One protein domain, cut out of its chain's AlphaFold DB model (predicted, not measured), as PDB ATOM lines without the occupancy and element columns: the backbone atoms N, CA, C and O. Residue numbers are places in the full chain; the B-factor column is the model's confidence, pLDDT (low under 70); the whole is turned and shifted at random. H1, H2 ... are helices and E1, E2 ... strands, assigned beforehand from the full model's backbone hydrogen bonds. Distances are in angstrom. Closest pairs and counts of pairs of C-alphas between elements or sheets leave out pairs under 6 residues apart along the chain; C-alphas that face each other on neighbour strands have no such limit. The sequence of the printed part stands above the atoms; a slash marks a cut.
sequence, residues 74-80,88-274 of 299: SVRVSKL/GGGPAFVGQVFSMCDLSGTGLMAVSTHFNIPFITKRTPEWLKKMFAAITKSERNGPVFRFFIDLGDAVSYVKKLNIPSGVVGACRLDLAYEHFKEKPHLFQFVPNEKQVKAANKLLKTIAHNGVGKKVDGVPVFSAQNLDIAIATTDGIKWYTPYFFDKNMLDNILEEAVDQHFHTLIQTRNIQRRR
ATOM      1  N   SER A  74     -26.834 -11.674 -22.009       37.44
ATOM      2  CA  SER A  74     -27.473 -12.883 -22.593       37.44
ATOM      3  C   SER A  74     -26.521 -13.825 -23.362       37.44
ATOM      4  O   SER A  74     -25.551 -13.368 -23.964       37.44
ATOM      5  N   VAL A  75     -26.830 -15.131 -23.380       41.25
ATOM      6  CA  VAL A  75     -26.132 -16.192 -24.143       41.25
ATOM      7  C   VAL A  75     -27.114 -16.827 -25.137       41.25
ATOM      8  O   VAL A  75     -28.267 -17.065 -24.783       41.25
ATOM      9  N   ARG A  76     -26.686 -17.112 -26.378       48.69
ATOM     10  CA  ARG A  76     -27.565 -17.659 -27.430       48.69
ATOM     11  C   ARG A  76     -26.941 -18.861 -28.138       48.69
ATOM     12  O   ARG A  76     -26.010 -18.705 -28.923       48.69
ATOM     13  N   VAL A  77     -27.538 -20.039 -27.955       44.16
ATOM     14  CA  VAL A  77     -27.267 -21.212 -28.801       44.16
ATOM     15  C   VAL A  77     -27.789 -20.921 -30.207       44.16
ATOM     16  O   VAL A  77     -28.994 -20.783 -30.421       44.16
ATOM     17  N   SER A  78     -26.871 -20.785 -31.160       41.31
ATOM     18  CA  SER A  78     -27.177 -20.427 -32.548       41.31
ATOM     19  C   SER A  78     -26.936 -21.632 -33.450       41.31
ATOM     20  O   SER A  78     -25.925 -22.316 -33.324       41.31
ATOM     21  N   LYS A  79     -27.872 -21.913 -34.363       41.16
ATOM     22  CA  LYS A  79     -27.812 -23.075 -35.260       41.16
ATOM     23  C   LYS A  79     -27.546 -22.616 -36.699       41.16
ATOM     24  O   LYS A  79     -28.315 -21.815 -37.214       41.16
ATOM     25  N   LEU A  80     -26.532 -23.219 -37.334       50.25
ATOM     26  CA  LEU A  80     -26.185 -23.157 -38.771       50.25
ATOM     27  C   LEU A  80     -25.681 -21.809 -39.338       50.25
ATOM     28  O   LEU A  80     -26.466 -20.945 -39.711       50.25
ATOM     29  N   GLY A  88     -16.725 -11.454 -35.878       55.72
ATOM     30  CA  GLY A  88     -16.266 -12.412 -34.863       55.72
ATOM     31  C   GLY A  88     -15.028 -11.938 -34.091       55.72
ATOM     32  O   GLY A  88     -13.954 -11.764 -34.667       55.72
ATOM     33  N   GLY A  89     -15.180 -11.773 -32.778       62.81
ATOM     34  CA  GLY A  89     -14.076 -11.793 -31.831       62.81
ATOM     35  C   GLY A  89     -13.393 -13.164 -31.821       62.81
ATOM     36  O   GLY A  89     -13.972 -14.173 -32.223       62.81
ATOM     37  N   GLY A  90     -12.126 -13.189 -31.403       76.56
ATOM     38  CA  GLY A  90     -11.317 -14.409 -31.368       76.56
ATOM     39  C   GLY A  90     -11.772 -15.435 -30.313       76.56
ATOM     40  O   GLY A  90     -12.856 -15.314 -29.746       76.56
ATOM     41  N   PRO A  91     -10.942 -16.446 -30.002       85.62
ATOM     42  CA  PRO A  91     -11.247 -17.385 -28.926       85.62
ATOM     43  C   PRO A  91     -11.365 -16.653 -27.580       85.62
ATOM     44  O   PRO A  91     -10.463 -15.910 -27.191       85.62
ATOM     45  N   ALA A  92     -12.456 -16.891 -26.850       90.56
ATOM     46  CA  ALA A  92     -12.625 -16.421 -25.477       90.56
ATOM     47  C   ALA A  92     -12.345 -17.574 -24.503       90.56
ATOM     48  O   ALA A  92     -13.139 -18.505 -24.394       90.56
ATOM     49  N   PHE A  93     -11.214 -17.538 -23.798       92.69
ATOM     50  CA  PHE A  93     -10.880 -18.579 -22.825       92.69
ATOM     51  C   PHE A  93     -11.661 -18.393 -21.520       92.69
ATOM     52  O   PHE A  93     -11.716 -17.291 -20.975       92.69
ATOM     53  N   VAL A  94     -12.246 -19.480 -21.017       92.69
ATOM     54  CA  VAL A  94     -13.094 -19.499 -19.822       92.69
ATOM     55  C   VAL A  94     -12.492 -20.427 -18.769       92.69
ATOM     56  O   VAL A  94     -12.292 -21.623 -18.995       92.69
ATOM     57  N   GLY A  95     -12.210 -19.854 -17.602       91.44
ATOM     58  CA  GLY A  95     -11.603 -20.520 -16.453       91.44
ATOM     59  C   GLY A  95     -10.512 -19.656 -15.826       91.44
ATOM     60  O   GLY A  95     -10.293 -18.515 -16.233       91.44
ATOM     61  N   GLN A  96      -9.832 -20.201 -14.822       92.25
ATOM     62  CA  GLN A  96      -8.742 -19.532 -14.116       92.25
ATOM     63  C   GLN A  96      -7.425 -20.276 -14.344       92.25
ATOM     64  O   GLN A  96      -7.404 -21.494 -14.513       92.25
ATOM     65  N   VAL A  97      -6.328 -19.524 -14.335       93.94
ATOM     66  CA  VAL A  97      -4.965 -20.055 -14.284       93.94
ATOM     67  C   VAL A  97      -4.392 -19.657 -12.932       93.94
ATOM     68  O   VAL A  97      -4.617 -18.541 -12.470       93.94
ATOM     69  N   PHE A  98      -3.644 -20.545 -12.292       94.31
ATOM     70  CA  PHE A  98      -3.026 -20.303 -10.994       94.31
ATOM     71  C   PHE A  98      -1.509 -20.335 -11.121       94.31
ATOM     72  O   PHE A  98      -0.953 -21.139 -11.868       94.31
ATOM     73  N   SER A  99      -0.821 -19.483 -10.373       91.69
ATOM     74  CA  SER A  99       0.633 -19.531 -10.245       91.69
ATOM     75  C   SER A  99       1.025 -19.390  -8.785       91.69
ATOM     76  O   SER A  99       0.255 -18.899  -7.958       91.69
ATOM     77  N   MET A 100       2.246 -19.805  -8.468       88.56
ATOM     78  CA  MET A 100       2.860 -19.438  -7.204       88.56
ATOM     79  C   MET A 100       3.294 -17.967  -7.259       88.56
ATOM     80  O   MET A 100       3.904 -17.527  -8.242       88.56
ATOM     81  N   CYS A 101       2.980 -17.228  -6.205       84.88
ATOM     82  CA  CYS A 101       3.306 -15.819  -6.040       84.88
ATOM     83  C   CYS A 101       3.789 -15.527  -4.616       84.88
ATOM     84  O   CYS A 101       3.705 -16.375  -3.724       84.88
ATOM     85  N   ASP A 102       4.341 -14.333  -4.433       78.50
ATOM     86  CA  ASP A 102       4.808 -13.826  -3.145       78.50
ATOM     87  C   ASP A 102       3.638 -13.431  -2.227       78.50
ATOM     88  O   ASP A 102       2.481 -13.407  -2.649       78.50
ATOM     89  N   LEU A 103       3.928 -13.066  -0.973       79.38
ATOM     90  CA  LEU A 103       2.906 -12.648  -0.000       79.38
ATOM     91  C   LEU A 103       2.076 -11.429  -0.434       79.38
ATOM     92  O   LEU A 103       0.975 -11.262   0.081       79.38
ATOM     93  N   SER A 104       2.560 -10.586  -1.358       75.44
ATOM     94  CA  SER A 104       1.739  -9.504  -1.923       75.44
ATOM     95  C   SER A 104       0.692  -9.996  -2.930       75.44
ATOM     96  O   SER A 104      -0.226  -9.255  -3.266       75.44
ATOM     97  N   GLY A 105       0.837 -11.223  -3.442       70.69
ATOM     98  CA  GLY A 105       0.009 -11.777  -4.511       70.69
ATOM     99  C   GLY A 105       0.293 -11.197  -5.900       70.69
ATOM    100  O   GLY A 105      -0.404 -11.557  -6.847       70.69
ATOM    101  N   THR A 106       1.286 -10.308  -6.046       67.00
ATOM    102  CA  THR A 106       1.528  -9.559  -7.296       67.00
ATOM    103  C   THR A 106       2.736 -10.045  -8.096       67.00
ATOM    104  O   THR A 106       2.755  -9.902  -9.319       67.00
ATOM    105  N   GLY A 107       3.739 -10.642  -7.448       67.94
ATOM    106  CA  GLY A 107       4.955 -11.130  -8.092       67.94
ATOM    107  C   GLY A 107       4.909 -12.633  -8.346       67.94
ATOM    108  O   GLY A 107       4.729 -13.420  -7.419       67.94
ATOM    109  N   LEU A 108       5.147 -13.060  -9.591       73.44
ATOM    110  CA  LEU A 108       5.376 -14.477  -9.899       73.44
ATOM    111  C   LEU A 108       6.631 -14.974  -9.168       73.44
ATOM    112  O   LEU A 108       7.713 -14.403  -9.323       73.44
ATOM    113  N   MET A 109       6.515 -16.073  -8.420       65.69
ATOM    114  CA  MET A 109       7.666 -16.687  -7.758       65.69
ATOM    115  C   MET A 109       8.292 -17.784  -8.620       65.69
ATOM    116  O   MET A 109       7.627 -18.722  -9.059       65.69
ATOM    117  N   ALA A 110       9.605 -17.670  -8.809       66.50
ATOM    118  CA  ALA A 110      10.438 -18.671  -9.455       66.50
ATOM    119  C   ALA A 110      10.970 -19.678  -8.433       66.50
ATOM    120  O   ALA A 110      11.507 -19.277  -7.398       66.50
ATOM    121  N   VAL A 111      10.939 -20.970  -8.759       57.44
ATOM    122  CA  VAL A 111      11.663 -22.006  -8.003       57.44
ATOM    123  C   VAL A 111      12.549 -22.759  -8.964       57.44
ATOM    124  O   VAL A 111      12.169 -23.769  -9.549       57.44
ATOM    125  N   SER A 112      13.756 -22.228  -9.129       51.59
ATOM    126  CA  SER A 112      14.808 -22.923  -9.848       51.59
ATOM    127  C   SER A 112      15.839 -23.485  -8.885       51.59
ATOM    128  O   SER A 112      16.351 -22.769  -8.027       51.59
ATOM    129  N   THR A 113      16.226 -24.738  -9.110       49.22
ATOM    130  CA  THR A 113      17.457 -25.310  -8.553       49.22
ATOM    131  C   THR A 113      18.711 -24.807  -9.285       49.22
ATOM    132  O   THR A 113      19.817 -25.026  -8.807       49.22
ATOM    133  N   HIS A 114      18.560 -24.077 -10.400       42.38
ATOM    134  CA  HIS A 114      19.638 -23.371 -11.100       42.38
ATOM    135  C   HIS A 114      19.150 -22.074 -11.761       42.38
ATOM    136  O   HIS A 114      18.457 -22.110 -12.778       42.38
ATOM    137  N   PHE A 115      19.566 -20.911 -11.255       41.41
ATOM    138  CA  PHE A 115      19.487 -19.673 -12.032       41.41
ATOM    139  C   PHE A 115      20.674 -18.750 -11.762       41.41
ATOM    140  O   PHE A 115      20.824 -18.205 -10.671       41.41
ATOM    141  N   ASN A 116      21.485 -18.521 -12.795       38.28
ATOM    142  CA  ASN A 116      22.339 -17.342 -12.849       38.28
ATOM    143  C   ASN A 116      21.455 -16.192 -13.344       38.28
ATOM    144  O   ASN A 116      21.190 -16.077 -14.538       38.28
ATOM    145  N   ILE A 117      20.928 -15.385 -12.421       42.16
ATOM    146  CA  ILE A 117      20.102 -14.219 -12.752       42.16
ATOM    147  C   ILE A 117      21.052 -13.080 -13.168       42.16
ATOM    148  O   ILE A 117      21.778 -12.576 -12.303       42.16
ATOM    149  N   PRO A 118      21.061 -12.628 -14.440       42.19
ATOM    150  CA  PRO A 118      22.003 -11.597 -14.891       42.19
ATOM    151  C   PRO A 118      21.759 -10.217 -14.254       42.19
ATOM    152  O   PRO A 118      22.631  -9.356 -14.303       42.19
ATOM    153  N   PHE A 119      20.605 -10.008 -13.613       44.06
ATOM    154  CA  PHE A 119      20.234  -8.745 -12.964       44.06
ATOM    155  C   PHE A 119      20.624  -8.626 -11.475       44.06
ATOM    156  O   PHE A 119      20.496  -7.540 -10.918       44.06
ATOM    157  N   ILE A 120      21.103  -9.691 -10.808       50.56
ATOM    158  CA  ILE A 120      21.352  -9.683  -9.340       50.56
ATOM    159  C   ILE A 120      22.827  -9.965  -8.973       50.56
ATOM    160  O   ILE A 120      23.239  -9.840  -7.820       50.56
ATOM    161  N   THR A 121      23.691 -10.256  -9.950       42.09
ATOM    162  CA  THR A 121      25.024 -10.868  -9.754       42.09
ATOM    163  C   THR A 121      26.064 -10.041  -8.968       42.09
ATOM    164  O   THR A 121      27.179 -10.515  -8.771       42.09
ATOM    165  N   LYS A 122      25.751  -8.819  -8.504       47.50
ATOM    166  CA  LYS A 122      26.704  -7.925  -7.810       47.50
ATOM    167  C   LYS A 122      26.521  -7.772  -6.289       47.50
ATOM    168  O   LYS A 122      27.414  -7.200  -5.670       47.50
ATOM    169  N   ARG A 123      25.432  -8.250  -5.660       50.44
ATOM    170  CA  ARG A 123      25.216  -8.118  -4.191       50.44
ATOM    171  C   ARG A 123      24.467  -9.296  -3.538       50.44
ATOM    172  O   ARG A 123      23.542  -9.090  -2.760       50.44
ATOM    173  N   THR A 124      24.874 -10.536  -3.810       50.28
ATOM    174  CA  THR A 124      24.269 -11.725  -3.174       50.28
ATOM    175  C   THR A 124      25.001 -12.114  -1.874       50.28
ATOM    176  O   THR A 124      26.193 -12.431  -1.947       50.28
ATOM    177  N   PRO A 125      24.339 -12.137  -0.695       55.22
ATOM    178  CA  PRO A 125      24.984 -12.458   0.585       55.22
ATOM    179  C   PRO A 125      25.547 -13.887   0.689       55.22
ATOM    180  O   PRO A 125      24.969 -14.840   0.169       55.22
ATOM    181  N   GLU A 126      26.636 -14.049   1.450       54.53
ATOM    182  CA  GLU A 126      27.324 -15.333   1.698       54.53
ATOM    183  C   GLU A 126      26.411 -16.440   2.259       54.53
ATOM    184  O   GLU A 126      26.515 -17.600   1.860       54.53
ATOM    185  N   TRP A 127      25.481 -16.097   3.157       53.31
ATOM    186  CA  TRP A 127      24.549 -17.069   3.741       53.31
ATOM    187  C   TRP A 127      23.603 -17.666   2.688       53.31
ATOM    188  O   TRP A 127      23.310 -18.861   2.720       53.31
ATOM    189  N   LEU A 128      23.206 -16.864   1.696       52.47
ATOM    190  CA  LEU A 128      22.343 -17.289   0.598       52.47
ATOM    191  C   LEU A 128      23.076 -18.277  -0.329       52.47
ATOM    192  O   LEU A 128      22.494 -19.267  -0.765       52.47
ATOM    193  N   LYS A 129      24.385 -18.075  -0.557       54.97
ATOM    194  CA  LYS A 129      25.229 -19.015  -1.323       54.97
ATOM    195  C   LYS A 129      25.273 -20.406  -0.676       54.97
ATOM    196  O   LYS A 129      25.210 -21.406  -1.388       54.97
ATOM    197  N   LYS A 130      25.341 -20.481   0.661       53.34
ATOM    198  CA  LYS A 130      25.333 -21.756   1.405       53.34
ATOM    199  C   LYS A 130      23.993 -22.492   1.292       53.34
ATOM    200  O   LYS A 130      24.000 -23.704   1.097       53.34
ATOM    201  N   MET A 131      22.873 -21.763   1.337       48.22
ATOM    202  CA  MET A 131      21.533 -22.329   1.115       48.22
ATOM    203  C   MET A 131      21.405 -22.947  -0.287       48.22
ATOM    204  O   MET A 131      20.959 -24.085  -0.420       48.22
ATOM    205  N   PHE A 132      21.862 -22.249  -1.332       48.59
ATOM    206  CA  PHE A 132      21.804 -22.773  -2.702       48.59
ATOM    207  C   PHE A 132      22.737 -23.971  -2.938       48.59
ATOM    208  O   PHE A 132      22.321 -24.942  -3.568       48.59
ATOM    209  N   ALA A 133      23.960 -23.958  -2.397       45.91
ATOM    210  CA  ALA A 133      24.929 -25.041  -2.594       45.91
ATOM    211  C   ALA A 133      24.459 -26.403  -2.036       45.91
ATOM    212  O   ALA A 133      24.801 -27.451  -2.591       45.91
ATOM    213  N   ALA A 134      23.656 -26.400  -0.966       44.03
ATOM    214  CA  ALA A 134      23.046 -27.611  -0.416       44.03
ATOM    215  C   ALA A 134      21.946 -28.188  -1.330       44.03
ATOM    216  O   ALA A 134      21.799 -29.404  -1.424       44.03
ATOM    217  N   ILE A 135      21.215 -27.321  -2.039       44.03
ATOM    218  CA  ILE A 135      20.081 -27.679  -2.906       44.03
ATOM    219  C   ILE A 135      20.553 -28.157  -4.293       44.03
ATOM    220  O   ILE A 135      19.956 -29.056  -4.876       44.03
ATOM    221  N   THR A 136      21.677 -27.640  -4.806       44.94
ATOM    222  CA  THR A 136      22.209 -27.986  -6.145       44.94
ATOM    223  C   THR A 136      22.707 -29.432  -6.323       44.94
ATOM    224  O   THR A 136      23.124 -29.796  -7.420       44.94
ATOM    225  N   LYS A 137      22.706 -30.273  -5.277       43.84
ATOM    226  CA  LYS A 137      23.166 -31.675  -5.369       43.84
ATOM    227  C   LYS A 137      22.076 -32.687  -5.738       43.84
ATOM    228  O   LYS A 137      22.427 -33.799  -6.129       43.84
ATOM    229  N   SER A 138      20.795 -32.333  -5.644       41.12
ATOM    230  CA  SER A 138      19.676 -33.220  -5.983       41.12
ATOM    231  C   SER A 138      18.927 -32.750  -7.230       41.12
ATOM    232  O   SER A 138      18.375 -31.656  -7.246       41.12
ATOM    233  N   GLU A 139      18.871 -33.644  -8.219       39.69
ATOM    234  CA  GLU A 139      18.002 -33.630  -9.405       39.69
ATOM    235  C   GLU A 139      18.169 -32.481 -10.419       39.69
ATOM    236  O   GLU A 139      17.829 -31.314 -10.217       39.69
ATOM    237  N   ARG A 140      18.627 -32.879 -11.613       44.97
ATOM    238  CA  ARG A 140      18.504 -32.087 -12.837       44.97
ATOM    239  C   ARG A 140      17.028 -32.009 -13.253       44.97
ATOM    240  O   ARG A 140      16.348 -33.029 -13.259       44.97
ATOM    241  N   ASN A 141      16.631 -30.837 -13.753       48.41
ATOM    242  CA  ASN A 141      15.411 -30.545 -14.524       48.41
ATOM    243  C   ASN A 141      14.109 -30.346 -13.715       48.41
ATOM    244  O   ASN A 141      13.331 -31.271 -13.498       48.41
ATOM    245  N   GLY A 142      13.806 -29.080 -13.406       46.84
ATOM    246  CA  GLY A 142      12.472 -28.609 -13.022       46.84
ATOM    247  C   GLY A 142      12.127 -27.288 -13.736       46.84
ATOM    248  O   GLY A 142      13.045 -26.517 -14.019       46.84
ATOM    249  N   PRO A 143      10.845 -27.002 -14.045       53.62
ATOM    250  CA  PRO A 143      10.423 -25.732 -14.629       53.62
ATOM    251  C   PRO A 143      10.418 -24.636 -13.568       53.62
ATOM    252  O   PRO A 143       9.977 -24.863 -12.440       53.62
ATOM    253  N   VAL A 144      10.878 -23.452 -13.960       70.50
ATOM    254  CA  VAL A 144      11.182 -22.349 -13.043       70.50
ATOM    255  C   VAL A 144       9.928 -21.592 -12.614       70.50
ATOM    256  O   VAL A 144       9.824 -21.212 -11.451       70.50
ATOM    257  N   PHE A 145       8.954 -21.455 -13.512       82.38
ATOM    258  CA  PHE A 145       7.610 -20.954 -13.237       82.38
ATOM    259  C   PHE A 145       6.566 -21.943 -13.765       82.38
ATOM    260  O   PHE A 145       6.754 -22.564 -14.817       82.38
ATOM    261  N   ARG A 146       5.444 -22.086 -13.052       89.19
ATOM    262  CA  ARG A 146       4.370 -23.019 -13.412       89.19
ATOM    263  C   ARG A 146       3.004 -22.345 -13.363       89.19
ATOM    264  O   ARG A 146       2.669 -21.705 -12.372       89.19
ATOM    265  N   PHE A 147       2.225 -22.563 -14.415       93.06
ATOM    266  CA  PHE A 147       0.858 -22.089 -14.583       93.06
ATOM    267  C   PHE A 147      -0.095 -23.283 -14.516       93.06
ATOM    268  O   PHE A 147      -0.185 -24.075 -15.452       93.06
ATOM    269  N   PHE A 148      -0.771 -23.454 -13.390       95.06
ATOM    270  CA  PHE A 148      -1.665 -24.572 -13.121       95.06
ATOM    271  C   PHE A 148      -3.088 -24.254 -13.568       95.06
ATOM    272  O   PHE A 148      -3.584 -23.153 -13.343       95.06
ATOM    273  N   ILE A 149      -3.763 -25.242 -14.147       96.19
ATOM    274  CA  ILE A 149      -5.199 -25.160 -14.459       96.19
ATOM    275  C   ILE A 149      -6.065 -25.595 -13.258       96.19
ATOM    276  O   ILE A 149      -7.244 -25.266 -13.185       96.19
ATOM    277  N   ASP A 150      -5.488 -26.320 -12.295       96.12
ATOM    278  CA  ASP A 150      -6.153 -26.758 -11.063       96.12
ATOM    279  C   ASP A 150      -5.546 -26.063  -9.831       96.12
ATOM    280  O   ASP A 150      -4.325 -26.058  -9.636       96.12
ATOM    281  N   LEU A 151      -6.401 -25.477  -8.989       94.88
ATOM    282  CA  LEU A 151      -5.991 -24.809  -7.749       94.88
ATOM    283  C   LEU A 151      -5.421 -25.800  -6.719       94.88
ATOM    284  O   LEU A 151      -4.477 -25.474  -6.001       94.88
ATOM    285  N   GLY A 152      -5.972 -27.012  -6.647       95.38
ATOM    286  CA  GLY A 152      -5.511 -28.074  -5.758       95.38
ATOM    287  C   GLY A 152      -4.112 -28.562  -6.126       95.38
ATOM    288  O   GLY A 152      -3.278 -28.727  -5.232       95.38
ATOM    289  N   ASP A 153      -3.817 -28.706  -7.420       95.06
ATOM    290  CA  ASP A 153      -2.468 -29.034  -7.907       95.06
ATOM    291  C   ASP A 153      -1.464 -27.918  -7.567       95.06
ATOM    292  O   ASP A 153      -0.373 -28.201  -7.060       95.06
ATOM    293  N   ALA A 154      -1.844 -26.650  -7.764       93.12
ATOM    294  CA  ALA A 154      -1.015 -25.497  -7.407       93.12
ATOM    295  C   ALA A 154      -0.708 -25.449  -5.899       93.12
ATOM    296  O   ALA A 154       0.452 -25.348  -5.495       93.12
ATOM    297  N   VAL A 155      -1.734 -25.580  -5.051       93.06
ATOM    298  CA  VAL A 155      -1.592 -25.578  -3.585       93.06
ATOM    299  C   VAL A 155      -0.760 -26.769  -3.110       93.06
ATOM    300  O   VAL A 155       0.090 -26.614  -2.232       93.06
ATOM    301  N   SER A 156      -0.955 -27.949  -3.701       93.12
ATOM    302  CA  SER A 156      -0.167 -29.146  -3.385       93.12
ATOM    303  C   SER A 156       1.303 -28.978  -3.775       93.12
ATOM    304  O   SER A 156       2.189 -29.394  -3.026       93.12
ATOM    305  N   TYR A 157       1.580 -28.318  -4.903       88.50
ATOM    306  CA  TYR A 157       2.939 -28.001  -5.336       88.50
ATOM    307  C   TYR A 157       3.640 -27.023  -4.384       88.50
ATOM    308  O   TYR A 157       4.734 -27.328  -3.912       88.50
ATOM    309  N   VAL A 158       3.002 -25.899  -4.032       85.62
ATOM    310  CA  VAL A 158       3.579 -24.912  -3.099       85.62
ATOM    311  C   VAL A 158       3.831 -25.532  -1.721       85.62
ATOM    312  O   VAL A 158       4.926 -25.385  -1.175       85.62
ATOM    313  N   LYS A 159       2.879 -26.320  -1.197       87.50
ATOM    314  CA  LYS A 159       3.055 -27.077   0.056       87.50
ATOM    315  C   LYS A 159       4.237 -28.047  -0.009       87.50
ATOM    316  O   LYS A 159       5.020 -28.098   0.933       87.50
ATOM    317  N   LYS A 160       4.402 -28.786  -1.114       86.69
ATOM    318  CA  LYS A 160       5.517 -29.732  -1.300       86.69
ATOM    319  C   LYS A 160       6.884 -29.039  -1.318       86.69
ATOM    320  O   LYS A 160       7.863 -29.634  -0.881       86.69
ATOM    321  N   LEU A 161       6.959 -27.810  -1.831       81.25
ATOM    322  CA  LEU A 161       8.201 -27.037  -1.869       81.25
ATOM    323  C   LEU A 161       8.579 -26.406  -0.519       81.25
ATOM    324  O   LEU A 161       9.741 -26.055  -0.338       81.25
ATOM    325  N   ASN A 162       7.625 -26.274   0.412       79.88
ATOM    326  CA  ASN A 162       7.829 -25.719   1.754       79.88
ATOM    327  C   ASN A 162       8.549 -24.351   1.756       79.88
ATOM    328  O   ASN A 162       9.466 -24.106   2.539       79.88
ATOM    329  N   ILE A 163       8.159 -23.465   0.835       72.88
ATOM    330  CA  ILE A 163       8.779 -22.146   0.674       72.88
ATOM    331  C   ILE A 163       8.156 -21.163   1.667       72.88
ATOM    332  O   ILE A 163       6.960 -20.879   1.559       72.88
ATOM    333  N   PRO A 164       8.936 -20.581   2.599       70.50
ATOM    334  CA  PRO A 164       8.461 -19.465   3.405       70.50
ATOM    335  C   PRO A 164       8.028 -18.331   2.475       70.50
ATOM    336  O   PRO A 164       8.735 -18.038   1.514       70.50
ATOM    337  N   SER A 165       6.896 -17.683   2.758       75.62
ATOM    338  CA  SER A 165       6.279 -16.619   1.935       75.62
ATOM    339  C   SER A 165       5.715 -17.023   0.557       75.62
ATOM    340  O   SER A 165       5.159 -16.168  -0.126       75.62
ATOM    341  N   GLY A 166       5.783 -18.300   0.161       79.88
ATOM    342  CA  GLY A 166       5.161 -18.777  -1.080       79.88
ATOM    343  C   GLY A 166       3.660 -19.027  -0.918       79.88
ATOM    344  O   GLY A 166       3.254 -19.836  -0.083       79.88
ATOM    345  N   VAL A 167       2.838 -18.374  -1.738       87.25
ATOM    346  CA  VAL A 167       1.377 -18.572  -1.797       87.25
ATOM    347  C   VAL A 167       0.924 -18.883  -3.228       87.25
ATOM    348  O   VAL A 167       1.728 -18.889  -4.159       87.25
ATOM    349  N   VAL A 168      -0.360 -19.200  -3.413       92.50
ATOM    350  CA  VAL A 168      -0.967 -19.429  -4.735       92.50
ATOM    351  C   VAL A 168      -1.936 -18.298  -5.041       92.50
ATOM    352  O   VAL A 168      -2.816 -18.010  -4.232       92.50
ATOM    353  N   GLY A 169      -1.799 -17.700  -6.222       91.56
ATOM    354  CA  GLY A 169      -2.665 -16.635  -6.720       91.56
ATOM    355  C   GLY A 169      -3.245 -16.969  -8.090       91.56
ATOM    356  O   GLY A 169      -2.674 -17.752  -8.857       91.56
ATOM    357  N   ALA A 170      -4.383 -16.356  -8.410       91.62
ATOM    358  CA  ALA A 170      -4.911 -16.361  -9.768       91.62
ATOM    359  C   ALA A 170      -4.012 -15.497 -10.668       91.62
ATOM    360  O   ALA A 170      -3.729 -14.340 -10.364       91.62
ATOM    361  N   CYS A 171      -3.572 -16.063 -11.784       89.31
ATOM    362  CA  CYS A 171      -2.788 -15.402 -12.816       89.31
ATOM    363  C   CYS A 171      -3.672 -15.201 -14.053       89.31
ATOM    364  O   CYS A 171      -4.437 -16.093 -14.431       89.31
ATOM    365  N   ARG A 172      -3.575 -14.043 -14.713       88.69
ATOM    366  CA  ARG A 172      -4.284 -13.837 -15.980       88.69
ATOM    367  C   ARG A 172      -3.606 -14.642 -17.090       88.69
ATOM    368  O   ARG A 172      -2.381 -14.650 -17.199       88.69
ATOM    369  N   LEU A 173      -4.409 -15.298 -17.930       90.44
ATOM    370  CA  LEU A 173      -3.909 -16.136 -19.024       90.44
ATOM    371  C   LEU A 173      -3.099 -15.339 -20.058       90.44
ATOM    372  O   LEU A 173      -2.139 -15.876 -20.601       90.44
ATOM    373  N   ASP A 174      -3.460 -14.080 -20.318       87.81
ATOM    374  CA  ASP A 174      -2.736 -13.211 -21.251       87.81
ATOM    375  C   ASP A 174      -1.312 -12.915 -20.763       87.81
ATOM    376  O   ASP A 174      -0.357 -13.239 -21.466       87.81
ATOM    377  N   LEU A 175      -1.156 -12.440 -19.525       84.62
ATOM    378  CA  LEU A 175       0.150 -12.206 -18.898       84.62
ATOM    379  C   LEU A 175       0.992 -13.494 -18.807       84.62
ATOM    380  O   LEU A 175       2.189 -13.497 -19.099       84.62
ATOM    381  N   ALA A 176       0.364 -14.618 -18.442       87.25
ATOM    382  CA  ALA A 176       1.022 -15.923 -18.423       87.25
ATOM    383  C   ALA A 176       1.539 -16.332 -19.816       87.25
ATOM    384  O   ALA A 176       2.638 -16.881 -19.945       87.25
ATOM    385  N   TYR A 177       0.763 -16.047 -20.865       87.75
ATOM    386  CA  TYR A 177       1.113 -16.362 -22.246       87.75
ATOM    387  C   TYR A 177       2.185 -15.424 -22.821       87.75
ATOM    388  O   TYR A 177       3.068 -15.896 -23.535       87.75
ATOM    389  N   GLU A 178       2.167 -14.133 -22.480       86.25
ATOM    390  CA  GLU A 178       3.225 -13.176 -22.837       86.25
ATOM    391  C   GLU A 178       4.585 -13.645 -22.306       86.25
ATOM    392  O   GLU A 178       5.520 -13.858 -23.082       86.25
ATOM    393  N   HIS A 179       4.672 -13.932 -21.005       79.56
ATOM    394  CA  HIS A 179       5.891 -14.449 -20.383       79.56
ATOM    395  C   HIS A 179       6.338 -15.804 -20.957       79.56
ATOM    396  O   HIS A 179       7.529 -16.009 -21.220       79.56
ATOM    397  N   PHE A 180       5.395 -16.723 -21.206       84.69
ATOM    398  CA  PHE A 180       5.690 -17.996 -21.866       84.69
ATOM    399  C   PHE A 180       6.260 -17.788 -23.276       84.69
ATOM    400  O   PHE A 180       7.235 -18.438 -23.640       84.69
ATOM    401  N   LYS A 181       5.696 -16.868 -24.065       88.25
ATOM    402  CA  LYS A 181       6.137 -16.585 -25.437       88.25
ATOM    403  C   LYS A 181       7.543 -15.983 -25.485       88.25
ATOM    404  O   LYS A 181       8.306 -16.324 -26.386       88.25
ATOM    405  N   GLU A 182       7.900 -15.129 -24.528       82.94
ATOM    406  CA  GLU A 182       9.254 -14.572 -24.426       82.94
ATOM    407  C   GLU A 182      10.307 -15.632 -24.071       82.94
ATOM    408  O   GLU A 182      11.411 -15.624 -24.622       82.94
ATOM    409  N   LYS A 183      10.009 -16.515 -23.107       77.69
ATOM    410  CA  LYS A 183      10.985 -17.463 -22.536       77.69
ATOM    411  C   LYS A 183      10.351 -18.841 -22.280       77.69
ATOM    412  O   LYS A 183      10.267 -19.267 -21.127       77.69
ATOM    413  N   PRO A 184       9.969 -19.597 -23.327       81.19
ATOM    414  CA  PRO A 184       9.159 -20.818 -23.186       81.19
ATOM    415  C   PRO A 184       9.849 -21.948 -22.410       81.19
ATOM    416  O   PRO A 184       9.192 -22.838 -21.889       81.19
ATOM    417  N   HIS A 185      11.177 -21.904 -22.281       78.69
ATOM    418  CA  HIS A 185      11.956 -22.844 -21.472       78.69
ATOM    419  C   HIS A 185      11.873 -22.577 -19.953       78.69
ATOM    420  O   HIS A 185      12.364 -23.387 -19.170       78.69
ATOM    421  N   LEU A 186      11.282 -21.453 -19.521       75.69
ATOM    422  CA  LEU A 186      11.152 -21.069 -18.108       75.69
ATOM    423  C   LEU A 186       9.754 -21.288 -17.533       75.69
ATOM    424  O   LEU A 186       9.620 -21.439 -16.319       75.69
ATOM    425  N   PHE A 187       8.738 -21.308 -18.393       84.00
ATOM    426  CA  PHE A 187       7.331 -21.355 -18.018       84.00
ATOM    427  C   PHE A 187       6.712 -22.675 -18.477       84.00
ATOM    428  O   PHE A 187       6.845 -23.056 -19.636       84.00
ATOM    429  N   GLN A 188       6.000 -23.366 -17.588       88.81
ATOM    430  CA  GLN A 188       5.248 -24.574 -17.934       88.81
ATOM    431  C   GLN A 188       3.773 -24.417 -17.568       88.81
ATOM    432  O   GLN A 188       3.446 -24.175 -16.408       88.81
ATOM    433  N   PHE A 189       2.882 -24.652 -18.529       92.12
ATOM    434  CA  PHE A 189       1.474 -24.897 -18.229       92.12
ATOM    435  C   PHE A 189       1.285 -26.337 -17.731       92.12
ATOM    436  O   PHE A 189       1.689 -27.291 -18.397       92.12
ATOM    437  N   VAL A 190       0.688 -26.489 -16.550       94.00
ATOM    438  CA  VAL A 190       0.423 -27.771 -15.891       94.00
ATOM    439  C   VAL A 190      -1.060 -28.114 -16.084       94.00
ATOM    440  O   VAL A 190      -1.920 -27.443 -15.502       94.00
ATOM    441  N   PRO A 191      -1.389 -29.119 -16.918       95.56
ATOM    442  CA  PRO A 191      -2.770 -29.467 -17.224       95.56
ATOM    443  C   PRO A 191      -3.434 -30.216 -16.064       95.56
ATOM    444  O   PRO A 191      -2.815 -31.069 -15.432       95.56
ATOM    445  N   ASN A 192      -4.726 -29.961 -15.849       96.31
ATOM    446  CA  ASN A 192      -5.532 -30.706 -14.882       96.31
ATOM    447  C   ASN A 192      -5.738 -32.155 -15.367       96.31
ATOM    448  O   ASN A 192      -6.294 -32.388 -16.446       96.31
ATOM    449  N   GLU A 193      -5.333 -33.142 -14.563       95.31
ATOM    450  CA  GLU A 193      -5.391 -34.559 -14.941       95.31
ATOM    451  C   GLU A 193      -6.825 -35.046 -15.236       95.31
ATOM    452  O   GLU A 193      -7.033 -35.868 -16.134       95.31
ATOM    453  N   LYS A 194      -7.837 -34.509 -14.536       96.25
ATOM    454  CA  LYS A 194      -9.260 -34.827 -14.771       96.25
ATOM    455  C   LYS A 194      -9.684 -34.395 -16.176       96.25
ATOM    456  O   LYS A 194     -10.319 -35.162 -16.898       96.25
ATOM    457  N   GLN A 195      -9.258 -33.203 -16.587       96.81
ATOM    458  CA  GLN A 195      -9.565 -32.630 -17.897       96.81
ATOM    459  C   GLN A 195      -8.807 -33.360 -19.012       96.81
ATOM    460  O   GLN A 195      -9.381 -33.685 -20.051       96.81
ATOM    461  N   VAL A 196      -7.548 -33.748 -18.774       95.94
ATOM    462  CA  VAL A 196      -6.786 -34.612 -19.695       95.94
ATOM    463  C   VAL A 196      -7.478 -35.969 -19.872       95.94
ATOM    464  O   VAL A 196      -7.609 -36.448 -21.000       95.94
ATOM    465  N   LYS A 197      -7.981 -36.590 -18.798       94.88
ATOM    466  CA  LYS A 197      -8.778 -37.830 -18.877       94.88
ATOM    467  C   LYS A 197     -10.066 -37.624 -19.685       94.88
ATOM    468  O   LYS A 197     -10.362 -38.439 -20.561       94.88
ATOM    469  N   ALA A 198     -10.789 -36.527 -19.455       95.12
ATOM    470  CA  ALA A 198     -12.021 -36.196 -20.170       95.12
ATOM    471  C   ALA A 198     -11.792 -35.962 -21.678       95.12
ATOM    472  O   ALA A 198     -12.494 -36.546 -22.505       95.12
ATOM    473  N   ALA A 199     -10.764 -35.198 -22.052       94.38
ATOM    474  CA  ALA A 199     -10.405 -34.956 -23.449       94.38
ATOM    475  C   ALA A 199      -9.955 -36.240 -24.169       94.38
ATOM    476  O   ALA A 199     -10.423 -36.532 -25.267       94.38
ATOM    477  N   ASN A 200      -9.131 -37.076 -23.527       92.06
ATOM    478  CA  ASN A 200      -8.745 -38.374 -24.090       92.06
ATOM    479  C   ASN A 200      -9.938 -39.346 -24.223       92.06
ATOM    480  O   ASN A 200      -9.935 -40.185 -25.124       92.06
ATOM    481  N   LYS A 201     -10.971 -39.241 -23.370       91.94
ATOM    482  CA  LYS A 201     -12.233 -39.985 -23.535       91.94
ATOM    483  C   LYS A 201     -12.986 -39.517 -24.786       91.94
ATOM    484  O   LYS A 201     -13.362 -40.362 -25.591       91.94
ATOM    485  N   LEU A 202     -13.136 -38.203 -24.990       89.94
ATOM    486  CA  LEU A 202     -13.767 -37.644 -26.197       89.94
ATOM    487  C   LEU A 202     -13.036 -38.055 -27.482       89.94
ATOM    488  O   LEU A 202     -13.674 -38.500 -28.433       89.94
ATOM    489  N   LEU A 203     -11.703 -37.952 -27.508       87.75
ATOM    490  CA  LEU A 203     -10.908 -38.300 -28.689       87.75
ATOM    491  C   LEU A 203     -11.082 -39.770 -29.097       87.75
ATOM    492  O   LEU A 203     -11.124 -40.054 -30.290       87.75
ATOM    493  N   LYS A 204     -11.261 -40.690 -28.138       87.25
ATOM    494  CA  LYS A 204     -11.591 -42.101 -28.421       87.25
ATOM    495  C   LYS A 204     -12.982 -42.286 -29.031       87.25
ATOM    496  O   LYS A 204     -13.151 -43.181 -29.848       87.25
ATOM    497  N   THR A 205     -13.966 -41.475 -28.642       83.94
ATOM    498  CA  THR A 205     -15.327 -41.532 -29.204       83.94
ATOM    499  C   THR A 205     -15.390 -40.944 -30.614       83.94
ATOM    500  O   THR A 205     -16.105 -41.471 -31.458       83.94
ATOM    501  N   ILE A 206     -14.641 -39.870 -30.881       77.31
ATOM    502  CA  ILE A 206     -14.659 -39.157 -32.170       77.31
ATOM    503  C   ILE A 206     -13.769 -39.856 -33.217       77.31
ATOM    504  O   ILE A 206     -14.081 -39.861 -34.408       77.31
ATOM    505  N   ALA A 207     -12.652 -40.460 -32.800       72.31
ATOM    506  CA  ALA A 207     -11.741 -41.159 -33.701       72.31
ATOM    507  C   ALA A 207     -12.245 -42.574 -34.039       72.31
ATOM    508  O   ALA A 207     -11.761 -43.563 -33.489       72.31
ATOM    509  N   HIS A 208     -13.146 -42.678 -35.021       61.81
ATOM    510  CA  HIS A 208     -13.634 -43.961 -35.560       61.81
ATOM    511  C   HIS A 208     -12.516 -44.936 -36.002       61.81
ATOM    512  O   HIS A 208     -12.735 -46.143 -36.023       61.81
ATOM    513  N   ASN A 209     -11.314 -44.432 -36.314       55.62
ATOM    514  CA  ASN A 209     -10.217 -45.194 -36.921       55.62
ATOM    515  C   ASN A 209      -8.985 -45.355 -36.005       55.62
ATOM    516  O   ASN A 209      -7.877 -45.030 -36.423       55.62
ATOM    517  N   GLY A 210      -9.163 -45.843 -34.771       53.50
ATOM    518  CA  GLY A 210      -8.154 -46.579 -33.971       53.50
ATOM    519  C   GLY A 210      -6.855 -45.882 -33.513       53.50
ATOM    520  O   GLY A 210      -6.257 -46.307 -32.525       53.50
ATOM    521  N   VAL A 211      -6.405 -44.811 -34.168       60.91
ATOM    522  CA  VAL A 211      -5.183 -44.075 -33.826       60.91
ATOM    523  C   VAL A 211      -5.482 -43.167 -32.638       60.91
ATOM    524  O   VAL A 211      -5.936 -42.031 -32.791       60.91
ATOM    525  N   GLY A 212      -5.239 -43.694 -31.438       62.00
ATOM    526  CA  GLY A 212      -5.432 -42.995 -30.173       62.00
ATOM    527  C   GLY A 212      -4.513 -41.784 -30.030       62.00
ATOM    528  O   GLY A 212      -3.456 -41.871 -29.407       62.00
ATOM    529  N   LYS A 213      -4.933 -40.637 -30.574       71.06
ATOM    530  CA  LYS A 213      -4.301 -39.343 -30.308       71.06
ATOM    531  C   LYS A 213      -4.454 -39.031 -28.821       71.06
ATOM    532  O   LYS A 213      -5.557 -38.758 -28.354       71.06
ATOM    533  N   LYS A 214      -3.347 -39.094 -28.084       82.31
ATOM    534  CA  LYS A 214      -3.272 -38.578 -26.719       82.31
ATOM    535  C   LYS A 214      -3.185 -37.053 -26.785       82.31
ATOM    536  O   LYS A 214      -2.468 -36.528 -27.633       82.31
ATOM    537  N   VAL A 215      -3.885 -36.355 -25.895       87.25
ATOM    538  CA  VAL A 215      -3.685 -34.909 -25.707       87.25
ATOM    539  C   VAL A 215      -2.259 -34.647 -25.226       87.25
ATOM    540  O   VAL A 215      -1.826 -35.232 -24.231       87.25
ATOM    541  N   ASP A 216      -1.573 -33.748 -25.925       87.56
ATOM    542  CA  ASP A 216      -0.357 -33.085 -25.466       87.56
ATOM    543  C   ASP A 216      -0.698 -31.637 -25.072       87.56
ATOM    544  O   ASP A 216      -1.547 -31.001 -25.702       87.56
ATOM    545  N   GLY A 217      -0.079 -31.131 -24.005       90.12
ATOM    546  CA  GLY A 217      -0.405 -29.831 -23.411       90.12
ATOM    547  C   GLY A 217      -1.742 -29.765 -22.649       90.12
ATOM    548  O   GLY A 217      -2.243 -30.758 -22.114       90.12
ATOM    549  N   VAL A 218      -2.296 -28.550 -22.546       94.50
ATOM    550  CA  VAL A 218      -3.545 -28.257 -21.821       94.50
ATOM    551  C   VAL A 218      -4.760 -28.461 -22.732       94.50
ATOM    552  O   VAL A 218      -4.859 -27.775 -23.751       94.50
ATOM    553  N   PRO A 219      -5.712 -29.348 -22.383       95.69
ATOM    554  CA  PRO A 219      -6.969 -29.452 -23.111       95.69
ATOM    555  C   PRO A 219      -7.851 -28.226 -22.860       95.69
ATOM    556  O   PRO A 219      -7.950 -27.738 -21.736       95.69
ATOM    557  N   VAL A 220      -8.548 -27.795 -23.908       95.94
ATOM    558  CA  VAL A 220      -9.669 -26.853 -23.835       95.94
ATOM    559  C   VAL A 220     -10.860 -27.428 -24.594       95.94
ATOM    560  O   VAL A 220     -10.688 -28.135 -25.590       95.94
ATOM    561  N   PHE A 221     -12.066 -27.136 -24.121       96.12
ATOM    562  CA  PHE A 221     -13.317 -27.678 -24.643       96.12
ATOM    563  C   PHE A 221     -14.174 -26.566 -25.248       96.12
ATOM    564  O   PHE A 221     -14.218 -25.454 -24.730       96.12
ATOM    565  N   SER A 222     -14.867 -26.864 -26.344       94.69
ATOM    566  CA  SER A 222     -15.795 -25.947 -27.010       94.69
ATOM    567  C   SER A 222     -16.870 -26.751 -27.752       94.69
ATOM    568  O   SER A 222     -16.754 -27.976 -27.870       94.69
ATOM    569  N   ALA A 223     -17.912 -26.086 -28.250       91.81
ATOM    570  CA  ALA A 223     -19.041 -26.704 -28.940       91.81
ATOM    571  C   ALA A 223     -19.408 -25.930 -30.214       91.81
ATOM    572  O   ALA A 223     -19.366 -24.708 -30.244       91.81
ATOM    573  N   GLN A 224     -19.811 -26.647 -31.268       85.62
ATOM    574  CA  GLN A 224     -20.011 -26.079 -32.615       85.62
ATOM    575  C   GLN A 224     -21.169 -25.072 -32.744       85.62
ATOM    576  O   GLN A 224     -21.227 -24.358 -33.737       85.62
ATOM    577  N   ASN A 225     -22.101 -25.050 -31.787       83.75
ATOM    578  CA  ASN A 225     -23.308 -24.208 -31.809       83.75
ATOM    579  C   ASN A 225     -23.383 -23.280 -30.577       83.75
ATOM    580  O   ASN A 225     -24.472 -22.898 -30.147       83.75
ATOM    581  N   LEU A 226     -22.233 -22.973 -29.966       86.81
ATOM    582  CA  LEU A 226     -22.126 -22.145 -28.767       86.81
ATOM    583  C   LEU A 226     -21.222 -20.942 -29.046       86.81
ATOM    584  O   LEU A 226     -20.014 -21.099 -29.168       86.81
ATOM    585  N   ASP A 227     -21.813 -19.750 -29.056       89.12
ATOM    586  CA  ASP A 227     -21.103 -18.471 -29.073       89.12
ATOM    587  C   ASP A 227     -21.648 -17.567 -27.959       89.12
ATOM    588  O   ASP A 227     -22.821 -17.647 -27.575       89.12
ATOM    589  N   ILE A 228     -20.796 -16.686 -27.439       87.06
ATOM    590  CA  ILE A 228     -21.149 -15.694 -26.421       87.06
ATOM    591  C   ILE A 228     -21.117 -14.281 -27.010       87.06
ATOM    592  O   ILE A 228     -20.222 -13.926 -27.776       87.06
ATOM    593  N   ALA A 229     -22.095 -13.459 -26.632       89.31
ATOM    594  CA  ALA A 229     -22.188 -12.061 -27.035       89.31
ATOM    595  C   ALA A 229     -21.677 -11.148 -25.913       89.31
ATOM    596  O   ALA A 229     -22.255 -11.092 -24.826       89.31
ATOM    597  N   ILE A 230     -20.618 -10.382 -26.177       85.75
ATOM    598  CA  ILE A 230     -20.097  -9.382 -25.242       85.75
ATOM    599  C   ILE A 230     -20.472  -7.992 -25.756       85.75
ATOM    600  O   ILE A 230     -19.926  -7.499 -26.742       85.75
ATOM    601  N   ALA A 231     -21.411  -7.346 -25.061       89.81
ATOM    602  CA  ALA A 231     -21.707  -5.932 -25.257       89.81
ATOM    603  C   ALA A 231     -20.556  -5.069 -24.708       89.81
ATOM    604  O   ALA A 231     -20.263  -5.128 -23.505       89.81
ATOM    605  N   THR A 232     -19.946  -4.288 -25.601       85.25
ATOM    606  CA  THR A 232     -18.891  -3.286 -25.373       85.25
ATOM    607  C   THR A 232     -19.396  -1.888 -25.753       85.25
ATOM    608  O   THR A 232     -20.482  -1.762 -26.317       85.25
ATOM    609  N   THR A 233     -18.620  -0.836 -25.474       90.62
ATOM    610  CA  THR A 233     -18.917   0.546 -25.911       90.62
ATOM    611  C   THR A 233     -19.106   0.665 -27.422       90.62
ATOM    612  O   THR A 233     -19.941   1.436 -27.878       90.62
ATOM    613  N   ASP A 234     -18.377  -0.148 -28.188       88.69
ATOM    614  CA  ASP A 234     -18.355  -0.117 -29.655       88.69
ATOM    615  C   ASP A 234     -19.420  -1.048 -30.274       88.69
ATOM    616  O   ASP A 234     -19.375  -1.351 -31.466       88.69
ATOM    617  N   GLY A 235     -20.348  -1.564 -29.458       89.38
ATOM    618  CA  GLY A 235     -21.377  -2.525 -29.855       89.38
ATOM    619  C   GLY A 235     -21.135  -3.948 -29.344       89.38
ATOM    620  O   GLY A 235     -20.350  -4.194 -28.423       89.38
ATOM    621  N   ILE A 236     -21.862  -4.905 -29.923       87.62
ATOM    622  CA  ILE A 236     -21.855  -6.317 -29.518       87.62
ATOM    623  C   ILE A 236     -20.846  -7.096 -30.367       87.62
ATOM    624  O   ILE A 236     -20.935  -7.097 -31.593       87.62
ATOM    625  N   LYS A 237     -19.916  -7.794 -29.709       89.12
ATOM    626  CA  LYS A 237     -18.930  -8.684 -30.343       89.12
ATOM    627  C   LYS A 237     -19.235 -10.136 -29.959       89.12
ATOM    628  O   LYS A 237     -19.509 -10.418 -28.792       89.12
ATOM    629  N   TRP A 238     -19.207 -11.039 -30.936       88.56
ATOM    630  CA  TRP A 238     -19.454 -12.475 -30.745       88.56
ATOM    631  C   TRP A 238     -18.134 -13.227 -30.604       88.56
ATOM    632  O   TRP A 238     -17.211 -12.946 -31.361       88.56
ATOM    633  N   TYR A 239     -18.042 -14.165 -29.665       88.38
ATOM    634  CA  TYR A 239     -16.836 -14.960 -29.413       88.38
ATOM    635  C   TYR A 239     -17.201 -16.431 -29.250       88.38
ATOM    636  O   TYR A 239     -18.168 -16.750 -28.556       88.38
ATOM    637  N   THR A 240     -16.370 -17.323 -29.781       91.75
ATOM    638  CA  THR A 240     -16.470 -18.758 -29.495       91.75
ATOM    639  C   THR A 240     -15.727 -19.058 -28.184       91.75
ATOM    640  O   THR A 240     -14.522 -18.778 -28.090       91.75
ATOM    641  N   PRO A 241     -16.401 -19.586 -27.144       93.75
ATOM    642  CA  PRO A 241     -15.791 -19.840 -25.847       93.75
ATOM    643  C   PRO A 241     -14.990 -21.152 -25.824       93.75
ATOM    644  O   PRO A 241     -15.390 -22.164 -26.405       93.75
ATOM    645  N   TYR A 242     -13.867 -21.135 -25.105       95.56
ATOM    646  CA  TYR A 242     -12.961 -22.266 -24.890       95.56
ATOM    647  C   TYR A 242     -12.757 -22.487 -23.391       95.56
ATOM    648  O   TYR A 242     -12.064 -21.722 -22.724       95.56
ATOM    649  N   PHE A 243     -13.361 -23.539 -22.853       96.25
ATOM    650  CA  PHE A 243     -13.387 -23.833 -21.425       96.25
ATOM    651  C   PHE A 243     -12.201 -24.705 -21.011       96.25
ATOM    652  O   PHE A 243     -11.911 -25.707 -21.666       96.25
ATOM    653  N   PHE A 244     -11.554 -24.376 -19.892       96.44
ATOM    654  CA  PHE A 244     -10.583 -25.275 -19.254       96.44
ATOM    655  C   PHE A 244     -11.250 -26.435 -18.495       96.44
ATOM    656  O   PHE A 244     -10.623 -27.478 -18.309       96.44
ATOM    657  N   ASP A 245     -12.512 -26.280 -18.082       96.19
ATOM    658  CA  ASP A 245     -13.308 -27.333 -17.445       96.19
ATOM    659  C   ASP A 245     -14.403 -27.847 -18.388       96.19
ATOM    660  O   ASP A 245     -15.292 -27.093 -18.793       96.19
ATOM    661  N   LYS A 246     -14.364 -29.145 -18.716       95.81
ATOM    662  CA  LYS A 246     -15.409 -29.792 -19.514       95.81
ATOM    663  C   LYS A 246     -16.769 -29.763 -18.815       95.81
ATOM    664  O   LYS A 246     -17.769 -29.556 -19.491       95.81
ATOM    665  N   ASN A 247     -16.820 -29.944 -17.495       95.88
ATOM    666  CA  ASN A 247     -18.088 -29.990 -16.766       95.88
ATOM    667  C   ASN A 247     -18.805 -28.635 -16.840       95.88
ATOM    668  O   ASN A 247     -20.018 -28.589 -16.984       95.88
ATOM    669  N   MET A 248     -18.056 -27.527 -16.822       95.38
ATOM    670  CA  MET A 248     -18.623 -26.190 -17.020       95.38
ATOM    671  C   MET A 248     -19.264 -26.042 -18.408       95.38
ATOM    672  O   MET A 248     -20.363 -25.503 -18.509       95.38
ATOM    673  N   LEU A 249     -18.614 -26.544 -19.465       95.06
ATOM    674  CA  LEU A 249     -19.199 -26.570 -20.810       95.06
ATOM    675  C   LEU A 249     -20.446 -27.464 -20.868       95.06
ATOM    676  O   LEU A 249     -21.457 -27.043 -21.421       95.06
ATOM    677  N   ASP A 250     -20.376 -28.676 -20.313       94.75
ATOM    678  CA  ASP A 250     -21.489 -29.632 -20.317       94.75
ATOM    679  C   ASP A 250     -22.728 -29.038 -19.627       94.75
ATOM    680  O   ASP A 250     -23.798 -29.014 -20.230       94.75
ATOM    681  N   ASN A 251     -22.559 -28.466 -18.429       94.25
ATOM    682  CA  ASN A 251     -23.633 -27.826 -17.668       94.25
ATOM    683  C   ASN A 251     -24.271 -26.653 -18.439       94.25
ATOM    684  O   ASN A 251     -25.491 -26.527 -18.466       94.25
ATOM    685  N   ILE A 252     -23.462 -25.807 -19.091       92.19
ATOM    686  CA  ILE A 252     -23.963 -24.679 -19.902       92.19
ATOM    687  C   ILE A 252     -24.758 -25.182 -21.113       92.19
ATOM    688  O   ILE A 252     -25.755 -24.568 -21.492       92.19
ATOM    689  N   LEU A 253     -24.329 -26.280 -21.741       92.12
ATOM    690  CA  LEU A 253     -25.049 -26.876 -22.868       92.12
ATOM    691  C   LEU A 253     -26.374 -27.510 -22.426       92.12
ATOM    692  O   LEU A 253     -27.365 -27.357 -23.134       92.12
ATOM    693  N   GLU A 254     -26.396 -28.186 -21.276       92.56
ATOM    694  CA  GLU A 254     -27.605 -28.759 -20.673       92.56
ATOM    695  C   GLU A 254     -28.619 -27.657 -20.324       92.56
ATOM    696  O   GLU A 254     -29.728 -27.645 -20.861       92.56
ATOM    697  N   GLU A 255     -28.200 -26.646 -19.560       90.12
ATOM    698  CA  GLU A 255     -29.056 -25.521 -19.169       90.12
ATOM    699  C   GLU A 255     -29.580 -24.729 -20.384       90.12
ATOM    700  O   GLU A 255     -30.750 -24.343 -20.427       90.12
ATOM    701  N   ALA A 256     -28.756 -24.525 -21.416       87.56
ATOM    702  CA  ALA A 256     -29.189 -23.832 -22.627       87.56
ATOM    703  C   ALA A 256     -30.192 -24.643 -23.471       87.56
ATOM    704  O   ALA A 256     -31.038 -24.054 -24.151       87.56
ATOM    705  N   VAL A 257     -30.130 -25.979 -23.431       88.25
ATOM    706  CA  VAL A 257     -31.124 -26.858 -24.070       88.25
ATOM    707  C   VAL A 257     -32.454 -26.800 -23.314       88.25
ATOM    708  O   VAL A 257     -33.499 -26.616 -23.946       88.25
ATOM    709  N   ASP A 258     -32.427 -26.856 -21.984       89.38
ATOM    710  CA  ASP A 258     -33.631 -26.746 -21.152       89.38
ATOM    711  C   ASP A 258     -34.322 -25.386 -21.320       89.38
ATOM    712  O   ASP A 258     -35.530 -25.320 -21.573       89.38
ATOM    713  N   GLN A 259     -33.555 -24.291 -21.288       88.81
ATOM    714  CA  GLN A 259     -34.073 -22.944 -21.549       88.81
ATOM    715  C   GLN A 259     -34.669 -22.810 -22.958       88.81
ATOM    716  O   GLN A 259     -35.700 -22.150 -23.133       88.81
ATOM    717  N   HIS A 260     -34.076 -23.457 -23.968       87.19
ATOM    718  CA  HIS A 260     -34.614 -23.468 -25.328       87.19
ATOM    719  C   HIS A 260     -35.990 -24.146 -25.388       87.19
ATOM    720  O   HIS A 260     -36.935 -23.563 -25.927       87.19
ATOM    721  N   PHE A 261     -36.141 -25.331 -24.789       91.81
ATOM    722  CA  PHE A 261     -37.430 -26.025 -24.744       91.81
ATOM    723  C   PHE A 261     -38.472 -25.275 -23.909       91.81
ATOM    724  O   PHE A 261     -39.615 -25.144 -24.356       91.81
ATOM    725  N   HIS A 262     -38.090 -24.711 -22.761       91.81
ATOM    726  CA  HIS A 262     -38.990 -23.898 -21.944       91.81
ATOM    727  C   HIS A 262     -39.517 -22.685 -22.730       91.81
ATOM    728  O   HIS A 262     -40.725 -22.450 -22.780       91.81
ATOM    729  N   THR A 263     -38.629 -21.981 -23.441       89.69
ATOM    730  CA  THR A 263     -38.984 -20.831 -24.290       89.69
ATOM    731  C   THR A 263     -39.906 -21.230 -25.445       89.69
ATOM    732  O   THR A 263     -40.872 -20.519 -25.733       89.69
ATOM    733  N   LEU A 264     -39.664 -22.374 -26.099       90.94
ATOM    734  CA  LEU A 264     -40.536 -22.893 -27.162       90.94
ATOM    735  C   LEU A 264     -41.942 -23.222 -26.643       90.94
ATOM    736  O   LEU A 264     -42.933 -22.845 -27.275       90.94
ATOM    737  N   ILE A 265     -42.042 -23.888 -25.489       91.00
ATOM    738  CA  ILE A 265     -43.320 -24.226 -24.848       91.00
ATOM    739  C   ILE A 265     -44.065 -22.947 -24.450       91.00
ATOM    740  O   ILE A 265     -45.236 -22.789 -24.797       91.00
ATOM    741  N   GLN A 266     -43.385 -22.006 -23.791       89.94
ATOM    742  CA  GLN A 266     -43.959 -20.721 -23.392       89.94
ATOM    743  C   GLN A 266     -44.464 -19.929 -24.606       89.94
ATOM    744  O   GLN A 266     -45.606 -19.475 -24.606       89.94
ATOM    745  N   THR A 267     -43.664 -19.828 -25.671       89.62
ATOM    746  CA  THR A 267     -44.041 -19.126 -26.910       89.62
ATOM    747  C   THR A 267     -45.257 -19.776 -27.571       89.62
ATOM    748  O   THR A 267     -46.204 -19.082 -27.933       89.62
ATOM    749  N   ARG A 268     -45.295 -21.115 -27.664       90.31
ATOM    750  CA  ARG A 268     -46.443 -21.862 -28.207       90.31
ATOM    751  C   ARG A 268     -47.708 -21.700 -27.357       90.31
ATOM    752  O   ARG A 268     -48.804 -21.654 -27.913       90.31
ATOM    753  N   ASN A 269     -47.574 -21.621 -26.035       89.44
ATOM    754  CA  ASN A 269     -48.701 -21.406 -25.127       89.44
ATOM    755  C   ASN A 269     -49.242 -19.973 -25.227       89.44
ATOM    756  O   ASN A 269     -50.456 -19.788 -25.228       89.44
ATOM    757  N   ILE A 270     -48.364 -18.974 -25.362       84.38
ATOM    758  CA  ILE A 270     -48.758 -17.581 -25.611       84.38
ATOM    759  C   ILE A 270     -49.454 -17.455 -26.969       84.38
ATOM    760  O   ILE A 270     -50.495 -16.811 -27.035       84.38
ATOM    761  N   GLN A 271     -48.930 -18.093 -28.025       83.69
ATOM    762  CA  GLN A 271     -49.561 -18.054 -29.348       83.69
ATOM    763  C   GLN A 271     -50.979 -18.627 -29.294       83.69
ATOM    764  O   GLN A 271     -51.915 -17.907 -29.605       83.69
ATOM    765  N   ARG A 272     -51.162 -19.839 -28.744       82.44
ATOM    766  CA  ARG A 272     -52.503 -20.434 -28.598       82.44
ATOM    767  C   ARG A 272     -53.468 -19.590 -27.764       82.44
ATOM    768  O   ARG A 272     -54.661 -19.611 -28.030       82.44
ATOM    769  N   ARG A 273     -52.980 -18.855 -26.758       77.62
ATOM    770  CA  ARG A 273     -53.818 -17.923 -25.984       77.62
ATOM    771  C   ARG A 273     -54.211 -16.675 -26.774       77.62
ATOM    772  O   ARG A 273     -55.257 -16.123 -26.478       77.62
ATOM    773  N   ARG A 274     -53.407 -16.234 -27.747       68.25
ATOM    774  CA  ARG A 274     -53.795 -15.163 -28.678       68.25
ATOM    775  C   ARG A 274     -54.766 -15.675 -29.731       68.25
ATOM    776  O   ARG A 274     -55.811 -15.069 -29.884       68.25
TER     777      ARG A 274
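AT A GLANCE: This is residues 74 to 80 and 88 to 274 of the 299 residues of an uncharacterized protein of Trifolium subterraneum (UniProt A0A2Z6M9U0). A small, strongly twisted sheet of four strands, E5, E3, E4 and E6, is sandwiched between H2 on one face and H3 on the other, and beyond it along the longest axis a looser part holds two small sheets, E1 E7 E8 and E2 E9, with the long helix H5 running out from there as an arm whose residues 261 to 274 stick out. At the far end from that arm, residues 116 to 131, of which 126 to 131 belong to H1, also stick out, and residues 205 to 210 stick out near the end of H4. The printed part has 194 residues with five named helices and nine named strands, in the order E1 E2 E3 H1 E4 H2 E5 H3 E6 H4 E7 E8 E9 H5; the class is mixed, helices and strands. The largest sheet has the order E5, E3, E4, E6 and is mixed, E1 E7 E8 is antiparallel and E2 E9 is parallel. The whole is loose, with a radius of gyration of the C-alphas of 23.1 A, and elongated, with spans of 86 by 49 by 28 A.

IN THESE COORDINATES: The largest sheet is made of E5, residues 167 to 171, 12.2 A long; E3, residues 97 to 101, 12.4 A, beginning at C-alpha 97 (-4.965, -20.055, -14.284); E4, residues 145 to 148; and E6, residues 187 to 190. H2 is residues 151 to 161, 15.5 A, and H3 residues 173 to 182, 14.3 A. H1 is residues 126 to 135, 15.0 A, beginning at C-alpha 126 (27.324, -15.333, 1.698). H4 is residues 193 to 206, 20.1 A. The strands of the two smaller sheets are E1, residues 74 to 77; E2, residues 92 to 94; E7, residues 226 to 232, the longest strand by residues, 19.4 A; E8, residues 235 to 239, 13.2 A; and E9, residues 241 to 243. H5, residues 246 to 274, is 42.1 A long and ends at C-alpha 274 (-53.795, -15.163, -28.678).

HOW THE PARTS SIT: E5 and E3 are antiparallel at 140 degrees, with N 171 and O 97 2.8 A apart, within hydrogen-bond range. E3 and E4 are antiparallel at 142 degrees, with N 98 and O 148 at 2.8 A. E4 and E6 are parallel at 24 degrees, with N 147 and O 188 at 2.8 A. H2 and H3 lie on opposite faces of this sheet, three layers with helices on both faces. H2 has a height over the sheet of 7.8 A and lies over E3, along the strands at 25 degrees on the local plane; the closest C-alphas of H2 and E3 are those of Leu 151 and Phe 98, 6.3 A. H3, at a height over the sheet of 9.3 A, lies over E6, slantwise to the strands at 34 degrees on the local plane; the closest C-alphas are those of Phe 180 and Phe 187, 5.4 A. E4, H2, E5 and E5, H3, E6 are split strand-helix-strand units, two strands running the same way with a helix between them in the chain and other strands between them in the sheet, both with right-handed crossovers. E2 runs on into E3 at 68 degrees and is parallel to E9, with N 94 and O 242 at 2.8 A. E7 and E8 form a hairpin, with N 230 and O 237 at 2.8 A. E1 and E7 are antiparallel, with no N and O pair within hydrogen-bond range. H5 is on the sheet E1 E7 E8, two layers with a helix on one face; the closest C-alphas of H5 and E1 are those of Ala 256 and Val 77, 7.0 A. H4 and H5 are close but not clearly touching, at Gln 195 and Lys 246, whose C-alphas are 6.7 A apart. H1 is apart from H2. Every O i to N i+4 pair is within hydrogen-bond range in H2, H3, H4 and H5, and 5 of 6 in H1.

THE WHOLE: The C-alphas farthest apart are those of Glu 126 and Arg 274, 86.6 A. Residues 81 to 87 are not printed, and C-alphas 80 and 88 are 15.1 A apart across the cut. The links E3 to H1, 24 residues, and H4 to E7, 19 residues, are long. The mean pLDDT of the printed part is 78.2; 52 residues are under 70, among them residues 74 to 80 and 109 to 143.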